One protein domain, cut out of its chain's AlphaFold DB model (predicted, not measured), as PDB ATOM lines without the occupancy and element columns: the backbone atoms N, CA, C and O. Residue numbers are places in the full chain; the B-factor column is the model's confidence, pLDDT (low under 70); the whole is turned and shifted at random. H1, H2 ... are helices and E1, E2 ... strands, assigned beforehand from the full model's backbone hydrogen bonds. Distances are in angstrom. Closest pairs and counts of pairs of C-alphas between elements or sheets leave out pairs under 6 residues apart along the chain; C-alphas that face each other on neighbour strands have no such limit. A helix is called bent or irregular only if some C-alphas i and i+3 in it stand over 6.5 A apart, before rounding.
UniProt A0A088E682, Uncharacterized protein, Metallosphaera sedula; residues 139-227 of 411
ATOM      1  N   PRO A 139     109.912 103.623 135.494       70.06
ATOM      2  CA  PRO A 139     108.563 103.376 135.993       70.06
ATOM      3  C   PRO A 139     108.558 102.590 137.307       70.06
ATOM      4  O   PRO A 139     107.707 102.816 138.159       70.06
ATOM      5  N   ASP A 140     109.526 101.686 137.491       76.88
ATOM      6  CA  ASP A 140     109.751 101.010 138.762       76.88
ATOM      7  C   ASP A 140     110.888 101.692 139.520       76.88
ATOM      8  O   ASP A 140     112.065 101.348 139.393       76.88
ATOM      9  N   ILE A 141     110.542 102.655 140.368       75.62
ATOM     10  CA  ILE A 141     111.558 103.404 141.107       75.62
ATOM     11  C   ILE A 141     112.421 102.508 142.018       75.62
ATOM     12  O   ILE A 141     113.547 102.896 142.322       75.62
ATOM     13  N   ARG A 142     111.964 101.301 142.414       76.00
ATOM     14  CA  ARG A 142     112.782 100.329 143.179       76.00
ATOM     15  C   ARG A 142     114.083 100.020 142.467       76.00
ATOM     16  O   ARG A 142     115.133  99.952 143.096       76.00
ATOM     17  N   GLU A 143     114.011  99.868 141.152       78.62
ATOM     18  CA  GLU A 143     115.170  99.608 140.316       78.62
ATOM     19  C   GLU A 143     116.176 100.762 140.408       78.62
ATOM     20  O   GLU A 143     117.374 100.538 140.581       78.62
ATOM     21  N   ALA A 144     115.694 102.008 140.418       78.94
ATOM     22  CA  ALA A 144     116.560 103.158 140.642       78.94
ATOM     23  C   ALA A 144     117.200 103.147 142.042       78.94
ATOM     24  O   ALA A 144     118.383 103.476 142.185       78.94
ATOM     25  N   PHE A 145     116.460 102.710 143.066       74.06
ATOM     26  CA  PHE A 145     116.986 102.555 144.423       74.06
ATOM     27  C   PHE A 145     118.060 101.473 144.542       74.06
ATOM     28  O   PHE A 145     118.984 101.676 145.324       74.06
ATOM     29  N   ASN A 146     117.991 100.416 143.732       75.69
ATOM     30  CA  ASN A 146     118.984  99.338 143.686       75.69
ATOM     31  C   ASN A 146     120.236  99.700 142.868       75.69
ATOM     32  O   ASN A 146     121.241  99.005 142.936       75.69
ATOM     33  N   VAL A 147     120.201 100.746 142.037       78.94
ATOM     34  CA  VAL A 147     121.337 101.114 141.168       78.94
ATOM     35  C   VAL A 147     122.071 102.341 141.697       78.94
ATOM     36  O   VAL A 147     123.295 102.337 141.830       78.94
ATOM     37  N   LEU A 148     121.345 103.401 142.045       79.31
ATOM     38  CA  LEU A 148     121.933 104.701 142.378       79.31
ATOM     39  C   LEU A 148     122.865 104.730 143.607       79.31
ATOM     40  O   LEU A 148     123.846 105.479 143.559       79.31
ATOM     41  N   PRO A 149     122.666 103.942 144.686       75.50
ATOM     42  CA  PRO A 149     123.607 103.896 145.807       75.50
ATOM     43  C   PRO A 149     125.032 103.558 145.377       75.50
ATOM     44  O   PRO A 149     125.991 104.118 145.909       75.50
ATOM     45  N   TYR A 150     125.175 102.686 144.380       74.19
ATOM     46  CA  TYR A 150     126.464 102.174 143.930       74.19
ATOM     47  C   TYR A 150     127.297 103.214 143.166       74.19
ATOM     48  O   TYR A 150     128.521 103.098 143.112       74.19
ATOM     49  N   LEU A 151     126.693 104.307 142.677       76.69
ATOM     50  CA  LEU A 151     127.438 105.437 142.097       76.69
ATOM     51  C   LEU A 151     128.364 106.141 143.099       76.69
ATOM     52  O   LEU A 151     129.256 106.897 142.701       76.69
ATOM     53  N   ARG A 152     128.155 105.917 144.398       70.12
ATOM     54  CA  ARG A 152     128.841 106.624 145.486       70.12
ATOM     55  C   ARG A 152     129.973 105.830 146.126       70.12
ATOM     56  O   ARG A 152     130.413 106.213 147.199       70.12
ATOM     57  N   GLN A 153     130.447 104.769 145.467       56.28
ATOM     58  CA  GLN A 153     131.441 103.846 146.028       56.28
ATOM     59  C   GLN A 153     130.990 103.315 147.393       56.28
ATOM     60  O   GLN A 153     131.613 103.552 148.424       56.28
ATOM     61  N   VAL A 154     129.895 102.560 147.388       53.56
ATOM     62  CA  VAL A 154     129.747 101.509 148.393       53.56
ATOM     63  C   VAL A 154     130.861 100.521 148.050       53.56
ATOM     64  O   VAL A 154     130.796  99.875 147.006       53.56
ATOM     65  N   ASP A 155     131.955 100.521 148.812       50.78
ATOM     66  CA  ASP A 155     133.062  99.607 148.540       50.78
ATOM     67  C   ASP A 155     132.565  98.149 148.579       50.78
ATOM     68  O   ASP A 155     131.524  97.831 149.161       50.78
ATOM     69  N   GLU A 156     133.284  97.238 147.917       50.94
ATOM     70  CA  GLU A 156     132.905  95.817 147.838       50.94
ATOM     71  C   GLU A 156     132.652  95.215 149.236       50.94
ATOM     72  O   GLU A 156     131.820  94.323 149.407       50.94
ATOM     73  N   LEU A 157     133.343  95.748 150.249       51.88
ATOM     74  CA  LEU A 157     133.187  95.399 151.656       51.88
ATOM     75  C   LEU A 157     131.850  95.868 152.233       51.88
ATOM     76  O   LEU A 157     131.194  95.083 152.905       51.88
ATOM     77  N   SER A 158     131.408  97.088 151.946       54.66
ATOM     78  CA  SER A 158     130.122  97.638 152.381       54.66
ATOM     79  C   SER A 158     128.942  96.898 151.753       54.66
ATOM     80  O   SER A 158     127.944  96.648 152.430       54.66
ATOM     81  N   VAL A 159     129.077  96.479 150.489       53.66
ATOM     82  CA  VAL A 159     128.082  95.631 149.808       53.66
ATOM     83  C   VAL A 159     128.022  94.248 150.465       53.66
ATOM     84  O   VAL A 159     126.945  93.780 150.827       53.66
ATOM     85  N   LYS A 160     129.179  93.607 150.688       51.75
ATOM     86  CA  LYS A 160     129.267  92.297 151.364       51.75
ATOM     87  C   LYS A 160     128.848  92.340 152.835       51.75
ATOM     88  O   LYS A 160     128.369  91.338 153.353       51.75
ATOM     89  N   ALA A 161     129.020  93.479 153.501       51.00
ATOM     90  CA  ALA A 161     128.627  93.697 154.890       51.00
ATOM     91  C   ALA A 161     127.122  93.959 155.059       51.00
ATOM     92  O   ALA A 161     126.673  94.174 156.184       51.00
ATOM     93  N   GLY A 162     126.339  93.959 153.971       48.59
ATOM     94  CA  GLY A 162     124.903  94.207 154.037       48.59
ATOM     95  C   GLY A 162     124.577  95.609 154.550       48.59
ATOM     96  O   GLY A 162     123.556  95.789 155.214       48.59
ATOM     97  N   ILE A 163     125.441  96.604 154.290       52.16
ATOM     98  CA  ILE A 163     125.099  98.002 154.563       52.16
ATOM     99  C   ILE A 163     123.882  98.327 153.701       52.16
ATOM    100  O   ILE A 163     123.992  98.495 152.490       52.16
ATOM    101  N   ASN A 164     122.718  98.359 154.356       55.06
ATOM    102  CA  ASN A 164     121.414  98.511 153.729       55.06
ATOM    103  C   ASN A 164     121.441  99.686 152.745       55.06
ATOM    104  O   ASN A 164     121.618 100.834 153.154       55.06
ATOM    105  N   GLU A 165     121.220  99.406 151.461       58.62
ATOM    106  CA  GLU A 165     121.148 100.377 150.355       58.62
ATOM    107  C   GLU A 165     120.253 101.584 150.694       58.62
ATOM    108  O   GLU A 165     120.526 102.729 150.326       58.62
ATOM    109  N   ILE A 166     119.227 101.336 151.509       58.47
ATOM    110  CA  ILE A 166     118.275 102.313 152.036       58.47
ATOM    111  C   ILE A 166     118.934 103.322 152.987       58.47
ATOM    112  O   ILE A 166     118.590 104.500 152.955       58.47
ATOM    113  N   GLN A 167     119.908 102.913 153.802       61.00
ATOM    114  CA  GLN A 167     120.637 103.806 154.709       61.00
ATOM    115  C   GLN A 167     121.452 104.848 153.924       61.00
ATOM    116  O   GLN A 167     121.540 106.007 154.335       61.00
ATOM    117  N   ASN A 168     121.997 104.462 152.764       62.22
ATOM    118  CA  ASN A 168     122.715 105.370 151.864       62.22
ATOM    119  C   ASN A 168     121.775 106.401 151.241       62.22
ATOM    120  O   ASN A 168     122.107 107.588 151.181       62.22
ATOM    121  N   TRP A 169     120.577 105.970 150.850       63.97
ATOM    122  CA  TRP A 169     119.529 106.877 150.405       63.97
ATOM    123  C   TRP A 169     119.062 107.814 151.513       63.97
ATOM    124  O   TRP A 169     119.004 109.020 151.296       63.97
ATOM    125  N   VAL A 170     118.803 107.303 152.716       59.72
ATOM    126  CA  VAL A 170     118.428 108.128 153.870       59.72
ATOM    127  C   VAL A 170     119.498 109.174 154.159       59.72
ATOM    128  O   VAL A 170     119.163 110.335 154.361       59.72
ATOM    129  N   ASN A 171     120.781 108.815 154.102       60.56
ATOM    130  CA  ASN A 171     121.866 109.781 154.253       60.56
ATOM    131  C   ASN A 171     121.871 110.822 153.122       60.56
ATOM    132  O   ASN A 171     121.996 112.012 153.397       60.56
ATOM    133  N   LEU A 172     121.681 110.418 151.863       59.97
ATOM    134  CA  LEU A 172     121.571 111.349 150.735       59.97
ATOM    135  C   LEU A 172     120.430 112.356 150.936       59.97
ATOM    136  O   LEU A 172     120.647 113.565 150.832       59.97
ATOM    137  N   PHE A 173     119.239 111.865 151.261       60.78
ATOM    138  CA  PHE A 173     118.075 112.701 151.518       60.78
ATOM    139  C   PHE A 173     118.291 113.605 152.737       60.78
ATOM    140  O   PHE A 173     117.993 114.792 152.684       60.78
ATOM    141  N   ARG A 174     118.914 113.089 153.800       57.59
ATOM    142  CA  ARG A 174     119.193 113.835 155.031       57.59
ATOM    143  C   ARG A 174     120.237 114.941 154.864       57.59
ATOM    144  O   ARG A 174     120.088 115.990 155.480       57.59
ATOM    145  N   TYR A 175     121.298 114.711 154.088       52.03
ATOM    146  CA  TYR A 175     122.403 115.670 153.949       52.03
ATOM    147  C   TYR A 175     122.174 116.705 152.856       52.03
ATOM    148  O   TYR A 175     122.639 117.836 152.994       52.03
ATOM    149  N   TYR A 176     121.485 116.334 151.776       51.50
ATOM    150  CA  TYR A 176     121.358 117.217 150.623       51.50
ATOM    151  C   TYR A 176     119.975 117.854 150.468       51.50
ATOM    152  O   TYR A 176     119.879 118.860 149.775       51.50
ATOM    153  N   GLN A 177     118.916 117.342 151.103       56.12
ATOM    154  CA  GLN A 177     117.594 117.953 150.956       56.12
ATOM    155  C   GLN A 177     117.232 118.852 152.127       56.12
ATOM    156  O   GLN A 177     117.079 118.418 153.265       56.12
ATOM    157  N   ARG A 178     117.005 120.129 151.814       54.09
ATOM    158  CA  ARG A 178     116.300 121.078 152.684       54.09
ATOM    159  C   ARG A 178     114.789 121.013 152.413       54.09
ATOM    160  O   ARG A 178     114.189 122.019 152.056       54.09
ATOM    161  N   GLY A 179     114.180 119.833 152.544       70.00
ATOM    162  CA  GLY A 179     112.733 119.637 152.369       70.00
ATOM    163  C   GLY A 179     112.360 118.677 151.239       70.00
ATOM    164  O   GLY A 179     113.066 117.706 150.996       70.00
ATOM    165  N   ASN A 180     111.225 118.930 150.585       84.88
ATOM    166  CA  ASN A 180     110.728 118.095 149.491       84.88
ATOM    167  C   ASN A 180     111.501 118.400 148.203       84.88
ATOM    168  O   ASN A 180     111.729 119.573 147.892       84.88
ATOM    169  N   PHE A 181     111.834 117.360 147.441       88.38
ATOM    170  CA  PHE A 181     112.364 117.502 146.089       88.38
ATOM    171  C   PHE A 181     111.307 117.185 145.043       88.38
ATOM    172  O   PHE A 181     110.384 116.403 145.290       88.38
ATOM    173  N   ARG A 182     111.492 117.751 143.854       91.94
ATOM    174  CA  ARG A 182     110.704 117.428 142.669       91.94
ATOM    175  C   ARG A 182     111.601 117.414 141.441       91.94
ATOM    176  O   ARG A 182     112.479 118.260 141.302       91.94
ATOM    177  N   ILE A 183     111.376 116.446 140.567       93.25
ATOM    178  CA  ILE A 183     111.980 116.332 139.240       93.25
ATOM    179  C   ILE A 183     110.822 116.178 138.263       93.25
ATOM    180  O   ILE A 183     109.922 115.386 138.532       93.25
ATOM    181  N   GLU A 184     110.806 116.912 137.158       93.56
ATOM    182  CA  GLU A 184     109.711 116.832 136.190       93.56
ATOM    183  C   GLU A 184     110.165 117.091 134.750       93.56
ATOM    184  O   GLU A 184     111.143 117.801 134.496       93.56
ATOM    185  N   SER A 185     109.420 116.504 133.813       92.00
ATOM    186  CA  SER A 185     109.507 116.740 132.370       92.00
ATOM    187  C   SER A 185     108.135 116.495 131.755       92.00
ATOM    188  O   SER A 185     107.616 115.378 131.798       92.00
ATOM    189  N   GLY A 186     107.536 117.531 131.165       86.88
ATOM    190  CA  GLY A 186     106.176 117.446 130.630       86.88
ATOM    191  C   GLY A 186     105.160 117.081 131.718       86.88
ATOM    192  O   GLY A 186     105.074 117.763 132.736       86.88
ATOM    193  N   SER A 187     104.386 116.016 131.495       82.94
ATOM    194  CA  SER A 187     103.420 115.479 132.466       82.94
ATOM    195  C   SER A 187     104.036 114.518 133.488       82.94
ATOM    196  O   SER A 187     103.393 114.218 134.494       82.94
ATOM    197  N   ASN A 188     105.257 114.033 133.249       87.31
ATOM    198  CA  ASN A 188     105.916 113.085 134.135       87.31
ATOM    199  C   ASN A 188     106.653 113.819 135.267       87.31
ATOM    200  O   ASN A 188     107.252 114.879 135.052       87.31
ATOM    201  N   PHE A 189     106.622 113.255 136.474       90.19
ATOM    202  CA  PHE A 189     107.314 113.808 137.629       90.19
ATOM    203  C   PHE A 189     107.659 112.748 138.676       90.19
ATOM    204  O   PHE A 189     106.983 111.737 138.826       90.19
ATOM    205  N   VAL A 190     108.677 113.045 139.477       89.69
ATOM    206  CA  VAL A 190     108.976 112.343 140.723       89.69
ATOM    207  C   VAL A 190     109.115 113.383 141.817       89.69
ATOM    208  O   VAL A 190     109.989 114.249 141.766       89.69
ATOM    209  N   GLU A 191     108.248 113.299 142.814       90.69
ATOM    210  CA  GLU A 191     108.400 114.032 144.064       90.69
ATOM    211  C   GLU A 191     108.881 113.087 145.145       90.69
ATOM    212  O   GLU A 191     108.482 111.923 145.197       90.69
ATOM    213  N   GLY A 192     109.664 113.607 146.077       87.69
ATOM    214  CA  GLY A 192     109.861 112.886 147.312       87.69
ATOM    215  C   GLY A 192     110.202 113.775 148.481       87.69
ATOM    216  O   GLY A 192     110.541 114.953 148.356       87.69
ATOM    217  N   ARG A 193     110.052 113.184 149.654       85.31
ATOM    218  CA  ARG A 193     110.313 113.823 150.933       85.31
ATOM    219  C   ARG A 193     110.851 112.801 151.909       85.31
ATOM    220  O   ARG A 193     110.494 111.625 151.859       85.31
ATOM    221  N   TYR A 194     111.675 113.273 152.824       80.44
ATOM    222  CA  TYR A 194     112.138 112.476 153.942       80.44
ATOM    223  C   TYR A 194     111.302 112.801 155.182       80.44
ATOM    224  O   TYR A 194     111.245 113.956 155.601       80.44
ATOM    225  N   ASP A 195     110.649 111.793 155.757       76.25
ATOM    226  CA  ASP A 195     109.803 111.908 156.948       76.25
ATOM    227  C   ASP A 195     110.216 110.848 157.973       76.25
ATOM    228  O   ASP A 195     110.080 109.655 157.716       76.25
ATOM    229  N   ASN A 196     110.749 111.284 159.121       69.06
ATOM    230  CA  ASN A 196     110.989 110.453 160.308       69.06
ATOM    231  C   ASN A 196     111.509 109.029 160.011       69.06
ATOM    232  O   ASN A 196     110.905 108.042 160.414       69.06
ATOM    233  N   GLN A 197     112.666 108.937 159.340       72.44
ATOM    234  CA  GLN A 197     113.340 107.688 158.930       72.44
ATOM    235  C   GLN A 197     112.791 106.998 157.679       72.44
ATOM    236  O   GLN A 197     113.320 105.960 157.307       72.44
ATOM    237  N   ARG A 198     111.810 107.562 156.978       78.00
ATOM    238  CA  ARG A 198     111.268 106.996 155.737       78.00
ATOM    239  C   ARG A 198     111.402 107.976 154.582       78.00
ATOM    240  O   ARG A 198     111.285 109.187 154.756       78.00
ATOM    241  N   ILE A 199     111.648 107.450 153.390       81.12
ATOM    242  CA  ILE A 199     111.606 108.222 152.145       81.12
ATOM    243  C   ILE A 199     110.241 107.973 151.528       81.12
ATOM    244  O   ILE A 199     109.897 106.826 151.264       81.12
ATOM    245  N   LEU A 200     109.470 109.031 151.321       86.56
ATOM    246  CA  LEU A 200     108.175 108.986 150.657       86.56
ATOM    247  C   LEU A 200     108.332 109.538 149.248       86.56
ATOM    248  O   LEU A 200     108.982 110.567 149.061       86.56
ATOM    249  N   LEU A 201     107.743 108.852 148.279       87.69
ATOM    250  CA  LEU A 201     107.883 109.130 146.858       87.69
ATOM    251  C   LEU A 201     106.514 109.154 146.208       87.69
ATOM    252  O   LEU A 201     105.646 108.341 146.528       87.69
ATOM    253  N   LYS A 202     106.350 110.066 145.263       88.44
ATOM    254  CA  LYS A 202     105.141 110.201 144.472       88.44
ATOM    255  C   LYS A 202     105.509 110.267 142.997       88.44
ATOM    256  O   LYS A 202     106.274 111.136 142.582       88.44
ATOM    257  N   HIS A 203     104.933 109.338 142.252       85.38
ATOM    258  CA  HIS A 203     104.954 109.221 140.800       85.38
ATOM    259  C   HIS A 203     103.517 109.457 140.281       85.38
ATOM    260  O   HIS A 203     102.576 109.298 141.066       85.38
ATOM    261  N   PRO A 204     103.297 109.828 139.002       82.56
ATOM    262  CA  PRO A 204     101.961 109.925 138.411       82.56
ATOM    263  C   PRO A 204     101.031 108.748 138.738       82.56
ATOM    264  O   PRO A 204      99.867 108.963 139.073       82.56
ATOM    265  N   ASP A 205     101.569 107.528 138.705       82.06
ATOM    266  CA  ASP A 205     100.774 106.298 138.811       82.06
ATOM    267  C   ASP A 205     100.690 105.712 140.229       82.06
ATOM    268  O   ASP A 205      99.795 104.913 140.523       82.06
ATOM    269  N   TYR A 206     101.615 106.075 141.125       84.56
ATOM    270  CA  TYR A 206     101.688 105.475 142.456       84.56
ATOM    271  C   TYR A 206     102.402 106.350 143.492       84.56
ATOM    272  O   TYR A 206     103.207 107.231 143.190       84.56
ATOM    273  N   GLU A 207     102.127 106.052 144.758       88.31
ATOM    274  CA  GLU A 207     102.864 106.563 145.909       88.31
ATOM    275  C   GLU A 207     103.575 105.394 146.588       88.31
ATOM    276  O   GLU A 207     102.993 104.323 146.788       88.31
ATOM    277  N   ALA A 208     104.837 105.596 146.948       87.00
ATOM    278  CA  ALA A 208     105.667 104.582 147.574       87.00
ATOM    279  C   ALA A 208     106.408 105.135 148.788       87.00
ATOM    280  O   ALA A 208     106.683 106.331 148.888       87.00
ATOM    281  N   GLY A 209     106.765 104.240 149.701       84.88
ATOM    282  CA  GLY A 209     107.641 104.554 150.813       84.88
ATOM    283  C   GLY A 209     108.750 103.534 150.968       84.88
ATOM    284  O   GLY A 209     108.571 102.347 150.693       84.88
ATOM    285  N   MET A 210     109.892 104.011 151.442       78.75
ATOM    286  CA  MET A 210     111.055 103.189 151.727       78.75
ATOM    287  C   MET A 210     111.523 103.425 153.160       78.75
ATOM    288  O   MET A 210     111.877 104.551 153.523       78.75
ATOM    289  N   THR A 211     111.535 102.360 153.961       79.38
ATOM    290  CA  THR A 211     111.986 102.390 155.360       79.38
ATOM    291  C   THR A 211     113.271 101.575 155.511       79.38
ATOM    292  O   THR A 211     113.321 100.429 155.051       79.38
ATOM    293  N   PRO A 212     114.311 102.094 156.188       70.69
ATOM    294  CA  PRO A 212     115.471 101.309 156.587       70.69
ATOM    295  C   PRO A 212     115.055 100.035 157.324       70.69
ATOM    296  O   PRO A 212     114.312 100.093 158.298       70.69
ATOM    297  N   GLY A 213     115.526  98.882 156.852       68.94
ATOM    298  CA  GLY A 213     115.221  97.575 157.442       68.94
ATOM    299  C   GLY A 213     113.881  96.953 157.028       68.94
ATOM    300  O   GLY A 213     113.781  95.733 157.070       68.94
ATOM    301  N   GLU A 214     112.888  97.733 156.579       73.31
ATOM    302  CA  GLU A 214     111.595  97.192 156.102       73.31
ATOM    303  C   GLU A 214     111.504  97.115 154.570       73.31
ATOM    304  O   GLU A 214     110.678  96.373 154.043       73.31
ATOM    305  N   GLY A 215     112.356  97.841 153.839       75.25
ATOM    306  CA  GLY A 215     112.378  97.789 152.377       75.25
ATOM    307  C   GLY A 215     111.484  98.829 151.702       75.25
ATOM    308  O   GLY A 215     111.079  99.827 152.302       75.25
ATOM    309  N   PHE A 216     111.213  98.601 150.415       79.88
ATOM    310  CA  PHE A 216     110.306  99.407 149.600       79.88
ATOM    311  C   PHE A 216     108.873  98.873 149.678       79.88
ATOM    312  O   PHE A 216     108.644  97.668 149.587       79.88
ATOM    313  N   SER A 217     107.902  99.778 149.767       83.38
ATOM    314  CA  SER A 217     106.475  99.462 149.818       83.38
ATOM    315  C   SER A 217     105.663 100.423 148.951       83.38
ATOM    316  O   SER A 217     105.895 101.632 148.961       83.38
ATOM    317  N   ILE A 218     104.691  99.891 148.207       84.75
ATOM    318  CA  ILE A 218     103.703 100.701 147.485       84.75
ATOM    319  C   ILE A 218     102.589 101.040 148.472       84.75
ATOM    320  O   ILE A 218     101.994 100.146 149.072       84.75
ATOM    321  N   MET A 219     102.314 102.327 148.648       84.31
ATOM    322  CA  MET A 219     101.275 102.821 149.554       84.31
ATOM    323  C   MET A 219      99.952 103.044 148.825       84.31
ATOM    324  O   MET A 219      98.885 102.843 149.402       84.31
ATOM    325  N   LYS A 220     100.013 103.461 147.557       82.88
ATOM    326  CA  LYS A 220      98.843 103.735 146.720       82.88
ATOM    327  C   LYS A 220      99.185 103.529 145.249       82.88
ATOM    328  O   LYS A 220     100.283 103.880 144.839       82.88
ATOM    329  N   GLY A 221      98.228 103.045 144.461       78.69
ATOM    330  CA  GLY A 221      98.410 102.805 143.028       78.69
ATOM    331  C   GLY A 221      99.033 101.443 142.731       78.69
ATOM    332  O   GLY A 221      99.135 100.586 143.610       78.69
ATOM    333  N   VAL A 222      99.414 101.241 141.473       70.19
ATOM    334  CA  VAL A 222     100.048 100.010 140.990       70.19
ATOM    335  C   VAL A 222     101.413 100.392 140.436       70.19
ATOM    336  O   VAL A 222     101.503 101.299 139.613       70.19
ATOM    337  N   SER A 223     102.473  99.725 140.899       64.00
ATOM    338  CA  SER A 223     103.794  99.902 140.291       64.00
ATOM    339  C   SER A 223     103.740  99.383 138.853       64.00
ATOM    340  O   SER A 223     103.283  98.254 138.657       64.00
ATOM    341  N   PRO A 224     104.227 100.154 137.873       65.62
ATOM    342  CA  PRO A 224     104.379  99.697 136.500       65.62
ATOM    343  C   PRO A 224     105.219  98.415 136.408       65.62
ATOM    344  O   PRO A 224     106.017  98.113 137.304       65.62
ATOM    345  N   GLU A 225     105.044  97.669 135.313       59.56
ATOM    346  CA  GLU A 225     105.886  96.512 135.000       59.56
ATOM    347  C   GLU A 225     107.369  96.909 134.940       59.56
ATOM    348  O   GLU A 225     107.728  98.001 134.500       59.56
ATOM    349  N   SER A 226     108.242  95.993 135.363       61.38
ATOM    350  CA  SER A 226     109.676  96.201 135.608       61.38
ATOM    351  C   SER A 226     110.529  96.330 134.336       61.38
ATOM    352  O   SER A 226     111.670  95.859 134.292       61.38
ATOM    353  N   ARG A 227     109.992  96.910 133.259       69.00
ATOM    354  CA  ARG A 227     110.747  97.090 132.020       69.00
ATOM    355  C   ARG A 227     111.764  98.214 132.197       69.00
ATOM    356  O   ARG A 227     111.410  99.368 132.411       69.00
TER     357      ARG A 227
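This is residues 139 to 227 of the 411 residues of an uncharacterized protein of Metallosphaera sedula (UniProt A0A088E682). What does the model look like? One twisted sheet of five strands makes a wall, with helix H3 packed across one of its faces; H1 grazes the sheet with residues 141 to 145, and the short H2 lies far out, off the sheet. What is it made of? The printed part has 89 residues with three named helices and five named strands, in the order H1 H2 H3 E1 E2 E3 E4 E5; the sheet runs E1 E2 E3 E4 E5, antiparallel throughout, and the class is mixed, helices and strands. How large is it? It is compact, with a radius of gyration of the C-alphas of 13.3 A and spans of 40 by 31 by 24 A.

How do the helices stand? H1, residues 141 to 152, touches H3, residues 165 to 176, with its residues 145 to 149 alone; the closest C-alphas, of Pro 149 and Glu 165, are 6.3 A apart, and the lines are only just about perpendicular at 73 degrees. H2, residues 156 to 160, is not on the sheet, and it is apart from H3, only just, at 8.4 A. Every O i to N i+4 pair is within hydrogen-bond range in H2 and H3, against 4 of 8 in H1. How are the strands joined? E1, residues 181 to 185, E2, 188 to 195, E3, 198 to 202, E4, 206 to 211, and E5, 215 to 221, form a meander, each strand the antiparallel neighbour of the one before. Within hydrogen-bond range are N 183 and O 190 at 2.9 A for E1 and E2, N 200 and O 193 at 2.8 A for E2 and E3, N 201 and O 208 at 2.8 A for E3 and E4, and N 217 and O 209 at 2.8 A for E4 and E5. Where is H3 on the sheet? At a height over the sheet of 9.3 A it lies over E2 and, only just, over E3 and E4, with 3 C-alphas each, and runs across the strands, at 90 degrees to E2 on the local plane. The C-alphas of Phe 173 and Tyr 194, the closest of H3 and E2, are 6.4 A apart.

Where do the helices begin and how long are they? H1 starts at C-alpha 141, (111.558, 103.404, 141.107), and measures 18.1 A; it is irregular, only just, as C-alphas 146 and 149 are 6.8 A apart. H3 measures 16.8 A. How long are the strands, and where does the last end? E2 is 23.2 A long, E4 16.8 A and E5 17.5 A; E5 ends at C-alpha 221, (98.410, 102.805, 143.028).

What are its extremes? The two C-alphas farthest apart, of Leu 157 and Gly 186, are 40.7 A apart. Is it unbroken? The printed part has no cut, and each link between named elements is tight. Where is confidence low? The mean pLDDT of the printed part is 72.7, and residues 153 to 178, 196, 213 and 223 to 227 are under 70.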